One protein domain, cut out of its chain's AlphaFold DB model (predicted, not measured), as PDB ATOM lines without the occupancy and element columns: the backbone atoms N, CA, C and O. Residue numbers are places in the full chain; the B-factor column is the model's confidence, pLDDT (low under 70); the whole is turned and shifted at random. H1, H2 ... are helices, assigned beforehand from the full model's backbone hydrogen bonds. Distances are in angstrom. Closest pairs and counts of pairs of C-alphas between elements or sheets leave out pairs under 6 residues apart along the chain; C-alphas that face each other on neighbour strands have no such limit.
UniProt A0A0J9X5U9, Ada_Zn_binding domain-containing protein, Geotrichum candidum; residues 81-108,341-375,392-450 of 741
ATOM      1  N   SER A  81      62.690 108.568 112.791       68.56
ATOM      2  CA  SER A  81      63.647 107.985 111.851       68.56
ATOM      3  C   SER A  81      64.808 107.275 112.559       68.56
ATOM      4  O   SER A  81      65.012 106.091 112.310       68.56
ATOM      5  N   ILE A  82      65.523 107.939 113.477       72.25
ATOM      6  CA  ILE A  82      66.619 107.336 114.256       72.25
ATOM      7  C   ILE A  82      66.084 106.190 115.121       72.25
ATOM      8  O   ILE A  82      66.639 105.092 115.079       72.25
ATOM      9  N   ILE A  83      64.966 106.382 115.832       75.62
ATOM     10  CA  ILE A  83      64.367 105.322 116.667       75.62
ATOM     11  C   ILE A  83      63.976 104.102 115.815       75.62
ATOM     12  O   ILE A  83      64.296 102.968 116.179       75.62
ATOM     13  N   GLN A  84      63.341 104.307 114.656       78.50
ATOM     14  CA  GLN A  84      63.013 103.231 113.717       78.50
ATOM     15  C   GLN A  84      64.268 102.568 113.139       78.50
ATOM     16  O   GLN A  84      64.307 101.343 113.052       78.50
ATOM     17  N   GLN A  85      65.313 103.325 112.791       81.06
ATOM     18  CA  GLN A  85      66.591 102.780 112.321       81.06
ATOM     19  C   GLN A  85      67.260 101.910 113.394       81.06
ATOM     20  O   GLN A  85      67.623 100.771 113.099       81.06
ATOM     21  N   THR A  86      67.353 102.382 114.645       81.81
ATOM     22  CA  THR A  86      67.883 101.601 115.778       81.81
ATOM     23  C   THR A  86      67.075 100.316 115.980       81.81
ATOM     24  O   THR A  86      67.648  99.229 116.051       81.81
ATOM     25  N   VAL A  87      65.739 100.410 116.014       81.31
ATOM     26  CA  VAL A  87      64.838  99.254 116.176       81.31
ATOM     27  C   VAL A  87      64.960  98.268 115.008       81.31
ATOM     28  O   VAL A  87      64.983  97.059 115.232       81.31
ATOM     29  N   ASN A  88      65.095  98.744 113.769       83.31
ATOM     30  CA  ASN A  88      65.232  97.892 112.587       83.31
ATOM     31  C   ASN A  88      66.605  97.208 112.513       83.31
ATOM     32  O   ASN A  88      66.669  96.011 112.221       83.31
ATOM     33  N   ALA A  89      67.690  97.916 112.840       82.44
ATOM     34  CA  ALA A  89      69.030  97.337 112.961       82.44
ATOM     35  C   ALA A  89      69.077  96.245 114.045       82.44
ATOM     36  O   ALA A  89      69.571  95.144 113.803       82.44
ATOM     37  N   VAL A  90      68.470  96.508 115.206       82.06
ATOM     38  CA  VAL A  90      68.275  95.539 116.295       82.06
ATOM     39  C   VAL A  90      67.445  94.328 115.864       82.06
ATOM     40  O   VAL A  90      67.852  93.189 116.080       82.06
ATOM     41  N   ASN A  91      66.288  94.537 115.235       82.88
ATOM     42  CA  ASN A  91      65.430  93.438 114.786       82.88
ATOM     43  C   ASN A  91      66.136  92.565 113.736       82.88
ATOM     44  O   ASN A  91      65.890  91.359 113.669       82.88
ATOM     45  N   SER A  92      67.029  93.157 112.941       83.50
ATOM     46  CA  SER A  92      67.848  92.451 111.958       83.50
ATOM     47  C   SER A  92      68.973  91.660 112.631       83.50
ATOM     48  O   SER A  92      69.126  90.472 112.352       83.50
ATOM     49  N   SER A  93      69.702  92.252 113.585       81.75
ATOM     50  CA  SER A  93      70.762  91.545 114.316       81.75
ATOM     51  C   SER A  93      70.221  90.396 115.174       81.75
ATOM     52  O   SER A  93      70.852  89.342 115.237       81.75
ATOM     53  N   ILE A  94      69.024  90.528 115.761       81.00
ATOM     54  CA  ILE A  94      68.349  89.432 116.477       81.00
ATOM     55  C   ILE A  94      68.050  88.261 115.528       81.00
ATOM     56  O   ILE A  94      68.358  87.120 115.873       81.00
ATOM     57  N   LYS A  95      67.521  88.520 114.321       82.00
ATOM     58  CA  LYS A  95      67.275  87.477 113.304       82.00
ATOM     59  C   LYS A  95      68.570  86.770 112.888       82.00
ATOM     60  O   LYS A  95      68.604  85.542 112.864       82.00
ATOM     61  N   THR A  96      69.641  87.520 112.618       82.88
ATOM     62  CA  THR A  96      70.942  86.949 112.227       82.88
ATOM     63  C   THR A  96      71.531  86.064 113.327       82.88
ATOM     64  O   THR A  96      71.937  84.939 113.045       82.88
ATOM     65  N   ASN A  97      71.509  86.517 114.586       83.50
ATOM     66  CA  ASN A  97      71.983  85.721 115.724       83.50
ATOM     67  C   ASN A  97      71.149  84.443 115.927       83.50
ATOM     68  O   ASN A  97      71.713  83.376 116.161       83.50
ATOM     69  N   GLN A  98      69.819  84.519 115.792       81.94
ATOM     70  CA  GLN A  98      68.945  83.339 115.861       81.94
ATOM     71  C   GLN A  98      69.262  82.330 114.747       81.94
ATOM     72  O   GLN A  98      69.332  81.130 115.013       81.94
ATOM     73  N   HIS A  99      69.512  82.797 113.520       84.81
ATOM     74  CA  HIS A  99      69.863  81.918 112.405       84.81
ATOM     75  C   HIS A  99      71.245  81.267 112.584       84.81
ATOM     76  O   HIS A  99      71.377  80.060 112.387       84.81
ATOM     77  N   GLN A 100      72.255  82.015 113.041       84.62
ATOM     78  CA  GLN A 100      73.581  81.463 113.357       84.62
ATOM     79  C   GLN A 100      73.517  80.404 114.470       84.62
ATOM     80  O   GLN A 100      74.124  79.342 114.341       84.62
ATOM     81  N   GLN A 101      72.729  80.634 115.526       85.25
ATOM     82  CA  GLN A 101      72.515  79.637 116.584       85.25
ATOM     83  C   GLN A 101      71.815  78.372 116.060       85.25
ATOM     84  O   GLN A 101      72.187  77.267 116.451       85.25
ATOM     85  N   GLN A 102      70.848  78.504 115.144       88.31
ATOM     86  CA  GLN A 102      70.216  77.351 114.489       88.31
ATOM     87  C   GLN A 102      71.206  76.565 113.616       88.31
ATOM     88  O   GLN A 102      71.237  75.339 113.708       88.31
ATOM     89  N   GLN A 103      72.049  77.240 112.826       88.88
ATOM     90  CA  GLN A 103      73.098  76.583 112.033       88.88
ATOM     91  C   GLN A 103      74.090  75.819 112.927       88.88
ATOM     92  O   GLN A 103      74.399  74.660 112.655       88.88
ATOM     93  N   GLN A 104      74.539  76.422 114.034       89.88
ATOM     94  CA  GLN A 104      75.428  75.770 115.004       89.88
ATOM     95  C   GLN A 104      74.780  74.526 115.639       89.88
ATOM     96  O   GLN A 104      75.428  73.485 115.741       89.88
ATOM     97  N   GLN A 105      73.497  74.597 116.008       91.00
ATOM     98  CA  GLN A 105      72.752  73.451 116.547       91.00
ATOM     99  C   GLN A 105      72.575  72.331 115.510       91.00
ATOM    100  O   GLN A 105      72.772  71.163 115.840       91.00
ATOM    101  N   GLN A 106      72.260  72.664 114.254       91.62
ATOM    102  CA  GLN A 106      72.173  71.684 113.164       91.62
ATOM    103  C   GLN A 106      73.523  71.004 112.906       91.62
ATOM    104  O   GLN A 106      73.578  69.784 112.761       91.62
ATOM    105  N   HIS A 107      74.622  71.763 112.917       94.19
ATOM    106  CA  HIS A 107      75.963  71.214 112.735       94.19
ATOM    107  C   HIS A 107      76.365  70.278 113.891       94.19
ATOM    108  O   HIS A 107      76.860  69.179 113.646       94.19
ATOM    109  N   GLN A 108      76.067  70.643 115.144       93.12
ATOM    110  CA  GLN A 108      76.269  69.758 116.300       93.12
ATOM    111  C   GLN A 108      75.428  68.473 116.210       93.12
ATOM    112  O   GLN A 108      75.933  67.393 116.514       93.12
ATOM    113  N   GLY A 341      83.503 112.579 121.288       58.34
ATOM    114  CA  GLY A 341      83.272 111.366 120.489       58.34
ATOM    115  C   GLY A 341      82.912 110.131 121.325       58.34
ATOM    116  O   GLY A 341      82.027 109.360 120.946       58.34
ATOM    117  N   ASP A 342      83.546 109.977 122.492       66.12
ATOM    118  CA  ASP A 342      83.251 108.889 123.431       66.12
ATOM    119  C   ASP A 342      81.798 108.960 123.921       66.12
ATOM    120  O   ASP A 342      81.095 107.949 123.934       66.12
ATOM    121  N   HIS A 343      81.308 110.156 124.257       70.19
ATOM    122  CA  HIS A 343      79.937 110.364 124.723       70.19
ATOM    123  C   HIS A 343      78.896 109.989 123.664       70.19
ATOM    124  O   HIS A 343      77.964 109.243 123.970       70.19
ATOM    125  N   ALA A 344      79.070 110.435 122.415       68.31
ATOM    126  CA  ALA A 344      78.171 110.074 121.319       68.31
ATOM    127  C   ALA A 344      78.137 108.551 121.082       68.31
ATOM    128  O   ALA A 344      77.062 107.955 120.965       68.31
ATOM    129  N   ARG A 345      79.306 107.892 121.101       73.25
ATOM    130  CA  ARG A 345      79.416 106.434 120.952       73.25
ATOM    131  C   ARG A 345      78.738 105.680 122.100       73.25
ATOM    132  O   ARG A 345      77.976 104.749 121.848       73.25
ATOM    133  N   LEU A 346      78.975 106.091 123.346       74.94
ATOM    134  CA  LEU A 346      78.388 105.478 124.545       74.94
ATOM    135  C   LEU A 346      76.861 105.635 124.599       74.94
ATOM    136  O   LEU A 346      76.162 104.722 125.043       74.94
ATOM    137  N   VAL A 347      76.328 106.761 124.116       79.38
ATOM    138  CA  VAL A 347      74.879 106.953 123.963       79.38
ATOM    139  C   VAL A 347      74.314 106.042 122.873       79.38
ATOM    140  O   VAL A 347      73.293 105.405 123.114       79.38
ATOM    141  N   ASN A 348      74.985 105.893 121.727       80.12
ATOM    142  CA  ASN A 348      74.539 104.985 120.664       80.12
ATOM    143  C   ASN A 348      74.492 103.511 121.123       80.12
ATOM    144  O   ASN A 348      73.490 102.829 120.905       80.12
ATOM    145  N   GLU A 349      75.517 103.033 121.838       78.88
ATOM    146  CA  GLU A 349      75.516 101.695 122.461       78.88
ATOM    147  C   GLU A 349      74.352 101.530 123.455       78.88
ATOM    148  O   GLU A 349      73.657 100.508 123.465       78.88
ATOM    149  N   ALA A 350      74.069 102.558 124.264       81.38
ATOM    150  CA  ALA A 350      72.921 102.550 125.166       81.38
ATOM    151  C   ALA A 350      71.577 102.529 124.414       81.38
ATOM    152  O   ALA A 350      70.685 101.777 124.803       81.38
ATOM    153  N   CYS A 351      71.427 103.291 123.329       81.94
ATOM    154  CA  CYS A 351      70.247 103.276 122.461       81.94
ATOM    155  C   CYS A 351      70.025 101.894 121.828       81.94
ATOM    156  O   CYS A 351      68.913 101.369 121.894       81.94
ATOM    157  N   MET A 352      71.079 101.261 121.300       80.94
ATOM    158  CA  MET A 352      71.029  99.894 120.767       80.94
ATOM    159  C   MET A 352      70.631  98.877 121.845       80.94
ATOM    160  O   MET A 352      69.746  98.048 121.616       80.94
ATOM    161  N   HIS A 353      71.200  98.969 123.051       80.94
ATOM    162  CA  HIS A 353      70.786  98.140 124.184       80.94
ATOM    163  C   HIS A 353      69.313  98.366 124.577       80.94
ATOM    164  O   HIS A 353      68.602  97.386 124.798       80.94
ATOM    165  N   ILE A 354      68.835  99.618 124.623       81.19
ATOM    166  CA  ILE A 354      67.453 100.004 124.987       81.19
ATOM    167  C   ILE A 354      66.429  99.700 123.867       81.19
ATOM    168  O   ILE A 354      65.234  99.582 124.142       81.19
ATOM    169  N   ALA A 355      66.873  99.462 122.631       80.19
ATOM    170  CA  ALA A 355      66.038  98.920 121.559       80.19
ATOM    171  C   ALA A 355      66.001  97.375 121.565       80.19
ATOM    172  O   ALA A 355      64.917  96.791 121.502       80.19
ATOM    173  N   ALA A 356      67.150  96.695 121.717       79.81
ATOM    174  CA  ALA A 356      67.238  95.224 121.790       79.81
ATOM    175  C   ALA A 356      66.410  94.653 122.946       79.81
ATOM    176  O   ALA A 356      65.638  93.707 122.779       79.81
ATOM    177  N   ALA A 357      66.503  95.332 124.082       78.69
ATOM    178  CA  ALA A 357      65.548  95.341 125.173       78.69
ATOM    179  C   ALA A 357      64.068  95.166 124.781       78.69
ATOM    180  O   ALA A 357      63.415  94.191 125.164       78.69
ATOM    181  N   ALA A 358      63.525  96.158 124.069       77.19
ATOM    182  CA  ALA A 358      62.110  96.282 123.762       77.19
ATOM    183  C   ALA A 358      61.682  95.217 122.749       77.19
ATOM    184  O   ALA A 358      60.656  94.564 122.946       77.19
ATOM    185  N   ALA A 359      62.518  94.968 121.734       78.12
ATOM    186  CA  ALA A 359      62.332  93.892 120.767       78.12
ATOM    187  C   ALA A 359      62.234  92.518 121.455       78.12
ATOM    188  O   ALA A 359      61.259  91.793 121.251       78.12
ATOM    189  N   ALA A 360      63.182  92.180 122.335       76.75
ATOM    190  CA  ALA A 360      63.172  90.918 123.075       76.75
ATOM    191  C   ALA A 360      61.963  90.807 124.022       76.75
ATOM    192  O   ALA A 360      61.299  89.769 124.065       76.75
ATOM    193  N   ALA A 361      61.627  91.874 124.752       75.38
ATOM    194  CA  ALA A 361      60.476  91.893 125.652       75.38
ATOM    195  C   ALA A 361      59.134  91.723 124.907       75.38
ATOM    196  O   ALA A 361      58.246  91.021 125.404       75.38
ATOM    197  N   ALA A 362      58.999  92.303 123.708       74.38
ATOM    198  CA  ALA A 362      57.826  92.159 122.846       74.38
ATOM    199  C   ALA A 362      57.737  90.758 122.213       74.38
ATOM    200  O   ALA A 362      56.689  90.118 122.298       74.38
ATOM    201  N   GLN A 363      58.840  90.213 121.680       74.44
ATOM    202  CA  GLN A 363      58.894  88.826 121.184       74.44
ATOM    203  C   GLN A 363      58.502  87.823 122.280       74.44
ATOM    204  O   GLN A 363      57.669  86.939 122.068       74.44
ATOM    205  N   GLN A 364      59.027  87.993 123.499       73.75
ATOM    206  CA  GLN A 364      58.630  87.162 124.633       73.75
ATOM    207  C   GLN A 364      57.162  87.363 125.036       73.75
ATOM    208  O   GLN A 364      56.595  86.463 125.658       73.75
ATOM    209  N   ALA A 365      56.541  88.518 124.768       70.38
ATOM    210  CA  ALA A 365      55.113  88.718 125.004       70.38
ATOM    211  C   ALA A 365      54.292  87.842 124.046       70.38
ATOM    212  O   ALA A 365      53.528  87.007 124.533       70.38
ATOM    213  N   VAL A 366      54.551  87.939 122.734       68.19
ATOM    214  CA  VAL A 366      53.921  87.122 121.675       68.19
ATOM    215  C   VAL A 366      54.070  85.625 121.958       68.19
ATOM    216  O   VAL A 366      53.076  84.897 121.980       68.19
ATOM    217  N   ASN A 367      55.287  85.164 122.266       68.50
ATOM    218  CA  ASN A 367      55.534  83.755 122.578       68.50
ATOM    219  C   ASN A 367      54.737  83.300 123.814       68.50
ATOM    220  O   ASN A 367      54.125  82.237 123.789       68.50
ATOM    221  N   SER A 368      54.647  84.137 124.856       66.94
ATOM    222  CA  SER A 368      53.842  83.834 126.052       66.94
ATOM    223  C   SER A 368      52.323  83.954 125.860       66.94
ATOM    224  O   SER A 368      51.580  83.579 126.768       66.94
ATOM    225  N   SER A 369      51.845  84.467 124.722       60.16
ATOM    226  CA  SER A 369      50.437  84.364 124.322       60.16
ATOM    227  C   SER A 369      50.171  83.005 123.676       60.16
ATOM    228  O   SER A 369      49.324  82.272 124.179       60.16
ATOM    229  N   LYS A 370      50.977  82.603 122.680       58.34
ATOM    230  CA  LYS A 370      50.893  81.265 122.056       58.34
ATOM    231  C   LYS A 370      51.033  80.134 123.082       58.34
ATOM    232  O   LYS A 370      50.288  79.162 123.064       58.34
ATOM    233  N   GLU A 371      51.950  80.282 124.037       55.19
ATOM    234  CA  GLU A 371      52.156  79.300 125.108       55.19
ATOM    235  C   GLU A 371      50.945  79.183 126.058       55.19
ATOM    236  O   GLU A 371      50.665  78.102 126.573       55.19
ATOM    237  N   LYS A 372      50.197  80.276 126.281       56.31
ATOM    238  CA  LYS A 372      48.935  80.240 127.042       56.31
ATOM    239  C   LYS A 372      47.806  79.621 126.238       56.31
ATOM    240  O   LYS A 372      47.025  78.882 126.814       56.31
ATOM    241  N   GLU A 373      47.724  79.923 124.950       53.91
ATOM    242  CA  GLU A 373      46.726  79.383 124.025       53.91
ATOM    243  C   GLU A 373      46.816  77.849 123.975       53.91
ATOM    244  O   GLU A 373      45.830  77.163 124.238       53.91
ATOM    245  N   ILE A 374      48.035  77.316 123.832       56.78
ATOM    246  CA  ILE A 374      48.334  75.879 123.938       56.78
ATOM    247  C   ILE A 374      47.944  75.325 125.324       56.78
ATOM    248  O   ILE A 374      47.253  74.312 125.418       56.78
ATOM    249  N   LYS A 375      48.344  75.984 126.421       54.22
ATOM    250  CA  LYS A 375      48.087  75.487 127.790       54.22
ATOM    251  C   LYS A 375      46.613  75.559 128.210       54.22
ATOM    252  O   LYS A 375      46.168  74.714 128.984       54.22
ATOM    253  N   LYS A 392      51.538  88.890 142.764       59.50
ATOM    254  CA  LYS A 392      52.787  89.576 143.175       59.50
ATOM    255  C   LYS A 392      53.991  89.136 142.330       59.50
ATOM    256  O   LYS A 392      54.779  89.979 141.900       59.50
ATOM    257  N   GLN A 393      54.118  87.839 142.049       54.16
ATOM    258  CA  GLN A 393      55.112  87.283 141.133       54.16
ATOM    259  C   GLN A 393      54.871  87.760 139.703       54.16
ATOM    260  O   GLN A 393      55.825  88.200 139.084       54.16
ATOM    261  N   MET A 394      53.635  87.778 139.193       50.88
ATOM    262  CA  MET A 394      53.311  88.337 137.874       50.88
ATOM    263  C   MET A 394      53.694  89.813 137.766       50.88
ATOM    264  O   MET A 394      54.304  90.183 136.773       50.88
ATOM    265  N   PHE A 395      53.449  90.649 138.778       58.12
ATOM    266  CA  PHE A 395      53.904  92.045 138.768       58.12
ATOM    267  C   PHE A 395      55.435  92.163 138.844       58.12
ATOM    268  O   PHE A 395      56.024  92.939 138.089       58.12
ATOM    269  N   LYS A 396      56.117  91.367 139.686       55.22
ATOM    270  CA  LYS A 396      57.594  91.312 139.720       55.22
ATOM    271  C   LYS A 396      58.175  90.822 138.384       55.22
ATOM    272  O   LYS A 396      59.131  91.412 137.889       55.22
ATOM    273  N   LEU A 397      57.576  89.804 137.768       51.16
ATOM    274  CA  LEU A 397      57.968  89.232 136.479       51.16
ATOM    275  C   LEU A 397      57.650  90.176 135.322       51.16
ATOM    276  O   LEU A 397      58.501  90.342 134.468       51.16
ATOM    277  N   GLN A 398      56.515  90.877 135.307       55.41
ATOM    278  CA  GLN A 398      56.232  91.945 134.341       55.41
ATOM    279  C   GLN A 398      57.250  93.085 134.470       55.41
ATOM    280  O   GLN A 398      57.766  93.558 133.462       55.41
ATOM    281  N   ARG A 399      57.614  93.483 135.698       54.91
ATOM    282  CA  ARG A 399      58.642  94.506 135.961       54.91
ATOM    283  C   ARG A 399      60.060  94.034 135.596       54.91
ATOM    284  O   ARG A 399      60.883  94.867 135.231       54.91
ATOM    285  N   LYS A 400      60.331  92.720 135.637       47.81
ATOM    286  CA  LYS A 400      61.588  92.082 135.190       47.81
ATOM    287  C   LYS A 400      61.607  91.776 133.681       47.81
ATOM    288  O   LYS A 400      62.668  91.829 133.082       47.81
ATOM    289  N   LYS A 401      60.451  91.539 133.049       46.75
ATOM    290  CA  LYS A 401      60.257  91.250 131.612       46.75
ATOM    291  C   LYS A 401      60.204  92.525 130.766       46.75
ATOM    292  O   LYS A 401      60.836  92.574 129.723       46.75
ATOM    293  N   ARG A 402      59.604  93.608 131.283       50.41
ATOM    294  CA  ARG A 402      59.831  94.992 130.798       50.41
ATOM    295  C   ARG A 402      61.292  95.447 130.956       50.41
ATOM    296  O   ARG A 402      61.683  96.449 130.377       50.41
ATOM    297  N   ARG A 403      62.090  94.717 131.744       48.84
ATOM    298  CA  ARG A 403      63.551  94.843 131.876       48.84
ATOM    299  C   ARG A 403      64.287  93.607 131.323       48.84
ATOM    300  O   ARG A 403      65.375  93.299 131.793       48.84
ATOM    301  N   GLY A 404      63.690  92.868 130.379       42.28
ATOM    302  CA  GLY A 404      64.125  91.536 129.926       42.28
ATOM    303  C   GLY A 404      65.576  91.435 129.434       42.28
ATOM    304  O   GLY A 404      65.832  91.545 128.243       42.28
ATOM    305  N   GLY A 405      66.517  91.210 130.356       48.28
ATOM    306  CA  GLY A 405      67.958  91.188 130.075       48.28
ATOM    307  C   GLY A 405      68.595  92.572 129.888       48.28
ATOM    308  O   GLY A 405      69.776  92.652 129.566       48.28
ATOM    309  N   ILE A 406      67.842  93.657 130.098       51.41
ATOM    310  CA  ILE A 406      68.351  95.023 129.976       51.41
ATOM    311  C   ILE A 406      69.319  95.309 131.115       51.41
ATOM    312  O   ILE A 406      68.911  95.311 132.278       51.41
ATOM    313  N   LEU A 407      70.557  95.646 130.746       59.00
ATOM    314  CA  LEU A 407      71.497  96.354 131.608       59.00
ATOM    315  C   LEU A 407      70.793  97.597 132.149       59.00
ATOM    316  O   LEU A 407      70.431  98.498 131.387       59.00
ATOM    317  N   GLY A 408      70.538  97.631 133.454       67.44
ATOM    318  CA  GLY A 408      69.837  98.741 134.080       67.44
ATOM    319  C   GLY A 408      70.547 100.064 133.786       67.44
ATOM    320  O   GLY A 408      71.757 100.101 133.607       67.44
ATOM    321  N   PHE A 409      69.827 101.183 133.798       71.88
ATOM    322  CA  PHE A 409      70.409 102.517 133.578       71.88
ATOM    323  C   PHE A 409      71.686 102.793 134.415       71.88
ATOM    324  O   PHE A 409      72.629 103.406 133.921       71.88
ATOM    325  N   LYS A 410      71.765 102.263 135.649       76.62
ATOM    326  CA  LYS A 410      72.967 102.313 136.505       76.62
ATOM    327  C   LYS A 410      74.117 101.417 136.007       76.62
ATOM    328  O   LYS A 410      75.273 101.771 136.188       76.62
ATOM    329  N   GLU A 411      73.809 100.278 135.392       75.19
ATOM    330  CA  GLU A 411      74.766  99.316 134.824       75.19
ATOM    331  C   GLU A 411      75.288  99.779 133.454       75.19
ATOM    332  O   GLU A 411      76.472  99.609 133.175       75.19
ATOM    333  N   LEU A 412      74.450 100.428 132.633       76.00
ATOM    334  CA  LEU A 412      74.887 101.128 131.417       76.00
ATOM    335  C   LEU A 412      75.840 102.280 131.761       76.00
ATOM    336  O   LEU A 412      76.928 102.351 131.198       76.00
ATOM    337  N   ALA A 413      75.486 103.120 132.742       79.06
ATOM    338  CA  ALA A 413      76.373 104.174 133.231       79.06
ATOM    339  C   ALA A 413      77.701 103.608 133.778       79.06
ATOM    340  O   ALA A 413      78.769 104.096 133.417       79.06
ATOM    341  N   ALA A 414      77.652 102.526 134.567       78.88
ATOM    342  CA  ALA A 414      78.851 101.863 135.081       78.88
ATOM    343  C   ALA A 414      79.743 101.285 133.963       78.88
ATOM    344  O   ALA A 414      80.956 101.467 134.009       78.88
ATOM    345  N   LYS A 415      79.162 100.652 132.933       72.06
ATOM    346  CA  LYS A 415      79.903 100.198 131.740       72.06
ATOM    347  C   LYS A 415      80.514 101.349 130.940       72.06
ATOM    348  O   LYS A 415      81.579 101.174 130.362       72.06
ATOM    349  N   ALA A 416      79.857 102.505 130.924       73.38
ATOM    350  CA  ALA A 416      80.363 103.725 130.306       73.38
ATOM    351  C   ALA A 416      81.464 104.426 131.132       73.38
ATOM    352  O   ALA A 416      82.015 105.420 130.675       73.38
ATOM    353  N   GLY A 417      81.765 103.961 132.354       79.88
ATOM    354  CA  GLY A 417      82.663 104.656 133.285       79.88
ATOM    355  C   GLY A 417      82.088 105.962 133.852       79.88
ATOM    356  O   GLY A 417      82.815 106.742 134.462       79.88
ATOM    357  N   LEU A 418      80.789 106.216 133.660       81.69
ATOM    358  CA  LEU A 418      80.122 107.471 134.003       81.69
ATOM    359  C   LEU A 418      79.280 107.339 135.275       81.69
ATOM    360  O   LEU A 418      78.681 106.299 135.561       81.69
ATOM    361  N   SER A 419      79.140 108.439 136.020       84.75
ATOM    362  CA  SER A 419      78.125 108.494 137.075       84.75
ATOM    363  C   SER A 419      76.721 108.431 136.445       84.75
ATOM    364  O   SER A 419      76.508 109.013 135.376       84.75
ATOM    365  N   PRO A 420      75.725 107.779 137.080       84.06
ATOM    366  CA  PRO A 420      74.384 107.670 136.499       84.06
ATOM    367  C   PRO A 420      73.750 109.030 136.178       84.06
ATOM    368  O   PRO A 420      73.082 109.176 135.158       84.06
ATOM    369  N   TRP A 421      73.997 110.047 137.009       84.00
ATOM    370  CA  TRP A 421      73.497 111.405 136.777       84.00
ATOM    371  C   TRP A 421      74.145 112.068 135.553       84.00
ATOM    372  O   TRP A 421      73.440 112.652 134.731       84.00
ATOM    373  N   HIS A 422      75.465 111.923 135.385       79.38
ATOM    374  CA  HIS A 422      76.165 112.446 134.210       79.38
ATOM    375  C   HIS A 422      75.709 111.726 132.932       79.38
ATOM    376  O   HIS A 422      75.334 112.383 131.964       79.38
ATOM    377  N   PHE A 423      75.618 110.391 132.963       84.44
ATOM    378  CA  PHE A 423      75.085 109.594 131.855       84.44
ATOM    379  C   PHE A 423      73.657 110.017 131.462       84.44
ATOM    380  O   PHE A 423      73.369 110.150 130.278       84.44
ATOM    381  N   HIS A 424      72.772 110.319 132.423       82.06
ATOM    382  CA  HIS A 424      71.430 110.836 132.121       82.06
ATOM    383  C   HIS A 424      71.453 112.196 131.408       82.06
ATOM    384  O   HIS A 424      70.647 112.435 130.509       82.06
ATOM    385  N   ARG A 425      72.363 113.093 131.812       81.00
ATOM    386  CA  ARG A 425      72.516 114.419 131.200       81.00
ATOM    387  C   ARG A 425      73.051 114.312 129.770       81.00
ATOM    388  O   ARG A 425      72.454 114.910 128.883       81.00
ATOM    389  N   VAL A 426      74.094 113.508 129.559       81.19
ATOM    390  CA  VAL A 426      74.707 113.252 128.243       81.19
ATOM    391  C   VAL A 426      73.735 112.542 127.296       81.19
ATOM    392  O   VAL A 426      73.553 112.968 126.159       81.19
ATOM    393  N   PHE A 427      73.026 111.512 127.770       81.19
ATOM    394  CA  PHE A 427      72.002 110.833 126.969       81.19
ATOM    395  C   PHE A 427      70.908 111.808 126.512       81.19
ATOM    396  O   PHE A 427      70.480 111.755 125.359       81.19
ATOM    397  N   ARG A 428      70.487 112.740 127.377       79.88
ATOM    398  CA  ARG A 428      69.478 113.748 127.024       79.88
ATOM    399  C   ARG A 428      70.006 114.850 126.106       79.88
ATOM    400  O   ARG A 428      69.242 115.312 125.268       79.88
ATOM    401  N   SER A 429      71.269 115.269 126.217       73.88
ATOM    402  CA  SER A 429      71.839 116.252 125.282       73.88
ATOM    403  C   SER A 429      72.072 115.677 123.884       73.88
ATOM    404  O   SER A 429      71.977 116.425 122.920       73.88
ATOM    405  N   VAL A 430      72.330 114.368 123.767       74.31
ATOM    406  CA  VAL A 430      72.541 113.687 122.475       74.31
ATOM    407  C   VAL A 430      71.232 113.205 121.830       74.31
ATOM    408  O   VAL A 430      71.096 113.288 120.618       74.31
ATOM    409  N   THR A 431      70.253 112.711 122.605       75.56
ATOM    410  CA  THR A 431      68.998 112.132 122.056       75.56
ATOM    411  C   THR A 431      67.754 113.018 122.202       75.56
ATOM    412  O   THR A 431      66.665 112.607 121.808       75.56
ATOM    413  N   GLY A 432      67.856 114.164 122.886       74.81
ATOM    414  CA  GLY A 432      66.717 114.988 123.328       74.81
ATOM    415  C   GLY A 432      65.849 114.356 124.437       74.81
ATOM    416  O   GLY A 432      65.222 115.065 125.231       74.81
ATOM    417  N   LEU A 433      65.838 113.023 124.541       77.25
ATOM    418  CA  LEU A 433      64.975 112.227 125.410       77.25
ATOM    419  C   LEU A 433      65.670 111.764 126.699       77.25
ATOM    420  O   LEU A 433      66.888 111.768 126.844       77.25
ATOM    421  N   THR A 434      64.873 111.311 127.668       81.19
ATOM    422  CA  THR A 434      65.406 110.519 128.790       81.19
ATOM    423  C   THR A 434      65.551 109.050 128.368       81.19
ATOM    424  O   THR A 434      64.739 108.583 127.565       81.19
ATOM    425  N   PRO A 435      66.481 108.263 128.949       80.62
ATOM    426  CA  PRO A 435      66.607 106.829 128.659       80.62
ATOM    427  C   PRO A 435      65.302 106.041 128.853       80.62
ATOM    428  O   PRO A 435      65.060 105.048 128.170       80.62
ATOM    429  N   LYS A 436      64.434 106.498 129.771       76.88
ATOM    430  CA  LYS A 436      63.095 105.931 129.964       76.88
ATOM    431  C   LYS A 436      62.171 106.266 128.789       76.88
ATOM    432  O   LYS A 436      61.608 105.349 128.208       76.88
ATOM    433  N   ALA A 437      62.040 107.545 128.427       72.62
ATOM    434  CA  ALA A 437      61.180 107.969 127.319       72.62
ATOM    435  C   ALA A 437      61.627 107.366 125.976       72.62
ATOM    436  O   ALA A 437      60.786 106.943 125.190       72.62
ATOM    437  N   TYR A 438      62.940 107.241 125.754       80.00
ATOM    438  CA  TYR A 438      63.508 106.546 124.597       80.00
ATOM    439  C   TYR A 438      63.112 105.058 124.567       80.00
ATOM    440  O   TYR A 438      62.709 104.546 123.525       80.00
ATOM    441  N   GLY A 439      63.154 104.365 125.711       78.62
ATOM    442  CA  GLY A 439      62.704 102.973 125.827       78.62
ATOM    443  C   GLY A 439      61.190 102.789 125.667       78.62
ATOM    444  O   GLY A 439      60.761 101.856 124.989       78.62
ATOM    445  N   ASP A 440      60.386 103.694 126.233       74.62
ATOM    446  CA  ASP A 440      58.927 103.719 126.064       74.62
ATOM    447  C   ASP A 440      58.562 103.974 124.574       74.62
ATOM    448  O   ASP A 440      57.672 103.317 124.031       74.62
ATOM    449  N   ALA A 441      59.303 104.843 123.870       77.06
ATOM    450  CA  ALA A 441      59.157 105.074 122.428       77.06
ATOM    451  C   ALA A 441      59.580 103.857 121.582       77.06
ATOM    452  O   ALA A 441      58.807 103.415 120.732       77.06
ATOM    453  N   CYS A 442      60.748 103.257 121.855       79.44
ATOM    454  CA  CYS A 442      61.202 102.026 121.191       79.44
ATOM    455  C   CYS A 442      60.184 100.888 121.343       79.44
ATOM    456  O   CYS A 442      59.908 100.172 120.381       79.44
ATOM    457  N   TRP A 443      59.603 100.727 122.539       79.12
ATOM    458  CA  TRP A 443      58.533  99.761 122.788       79.12
ATOM    459  C   TRP A 443      57.328 100.014 121.882       79.12
ATOM    460  O   TRP A 443      56.888  99.089 121.201       79.12
ATOM    461  N   ASN A 444      56.838 101.258 121.824       76.25
ATOM    462  CA  ASN A 444      55.704 101.621 120.977       76.25
ATOM    463  C   ASN A 444      55.990 101.298 119.502       76.25
ATOM    464  O   ASN A 444      55.216 100.557 118.897       76.25
ATOM    465  N   THR A 445      57.134 101.738 118.959       81.31
ATOM    466  CA  THR A 445      57.570 101.436 117.582       81.31
ATOM    467  C   THR A 445      57.599  99.932 117.302       81.31
ATOM    468  O   THR A 445      57.035  99.485 116.303       81.31
ATOM    469  N   VAL A 446      58.192  99.134 118.199       78.88
ATOM    470  CA  VAL A 446      58.205  97.668 118.076       78.88
ATOM    471  C   VAL A 446      56.779  97.116 118.051       78.88
ATOM    472  O   VAL A 446      56.452  96.349 117.147       78.88
ATOM    473  N   THR A 447      55.909  97.509 118.986       74.31
ATOM    474  CA  THR A 447      54.538  96.974 119.051       74.31
ATOM    475  C   THR A 447      53.662  97.388 117.872       74.31
ATOM    476  O   THR A 447      52.897  96.558 117.392       74.31
ATOM    477  N   SER A 448      53.808  98.609 117.350       76.81
ATOM    478  CA  SER A 448      53.095  99.067 116.149       76.81
ATOM    479  C   SER A 448      53.590  98.398 114.863       76.81
ATOM    480  O   SER A 448      52.836  98.315 113.900       76.81
ATOM    481  N   SER A 449      54.833  97.901 114.838       70.69
ATOM    482  CA  SER A 449      55.378  97.131 113.706       70.69
ATOM    483  C   SER A 449      54.947  95.655 113.684       70.69
ATOM    484  O   SER A 449      55.180  94.959 112.696       70.69
ATOM    485  N   MET A 450      54.333  95.154 114.762       65.25
ATOM    486  CA  MET A 450      53.812  93.787 114.821       65.25
ATOM    487  C   MET A 450      52.380  93.731 114.258       65.25
ATOM    488  O   MET A 450      51.568  94.594 114.592       65.25
TER     489      MET A 450
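AT A GLANCE: This is residues 81 to 108, 341 to 375 and 392 to 450 of the 741 residues of the protein "Ada_Zn_binding domain-containing protein" of Geotrichum candidum (UniProt A0A0J9X5U9). One long helix, H2, runs through the domain; a second long helix, H1, crosses it steeply, and H6 packs on H2 too, while H5 crosses H2 near residue 347, with the short H4 on H5. Three arms stick out of this body: residues 95 to 108 of H1, 367 to 375 of H2 and 392 to 397 of H3. The printed part has 122 residues with six named helices, H1 to H6 in order, and no named strand; the class is all helix, with mostly crossed packing. It is only just compact, close to loose, with a radius of gyration of the C-alphas of 16.1 A, and spans 46 by 41 by 28 A.

HOW THE PARTS SIT: H1, residues 81 to 108, touches H2, residues 341 to 375, with residues 86 to 94 alone, at a steep tilt of 62 degrees; the closest C-alphas, of Val 87 and Ala 355, are 5.5 A apart. H6, residues 435 to 448, touches H2 at a steep tilt of 44 degrees, closest at the C-alphas of Ala 358 and Trp 443, 5.1 A. H5, residues 420 to 431, touches H2 about perpendicular, at 88 degrees, closest at the C-alphas of Val 347 and Phe 427, 5.7 A. H4, residues 409 to 415, touches H5; the closest C-alphas, of Ala 413 and Pro 420, are 5.2 A apart. H3, residues 392 to 401, is close to H2 but not clearly touching, and apart from H4. Every O i to N i+4 pair is within hydrogen-bond range in H1, H3, H4, H5 and H6, and 29 of 31 in H2.

IN THESE COORDINATES: H1 begins at C-alpha 81 (63.647, 107.985, 111.851) and is 40.5 A long; H2 is 50.8 A. H6, 20.0 A, ends at C-alpha 448 (53.095, 99.067, 116.149).

THE WHOLE: Residues 109 to 340 and 376 to 391 are not printed; the gaps between C-alphas are 42.4 A and 21.4 A. Of the links printed whole, H3 to H4 is short and the other two are tight. The mean pLDDT of the printed part is 73.8; 32 residues are under 70, among them 392 to 408.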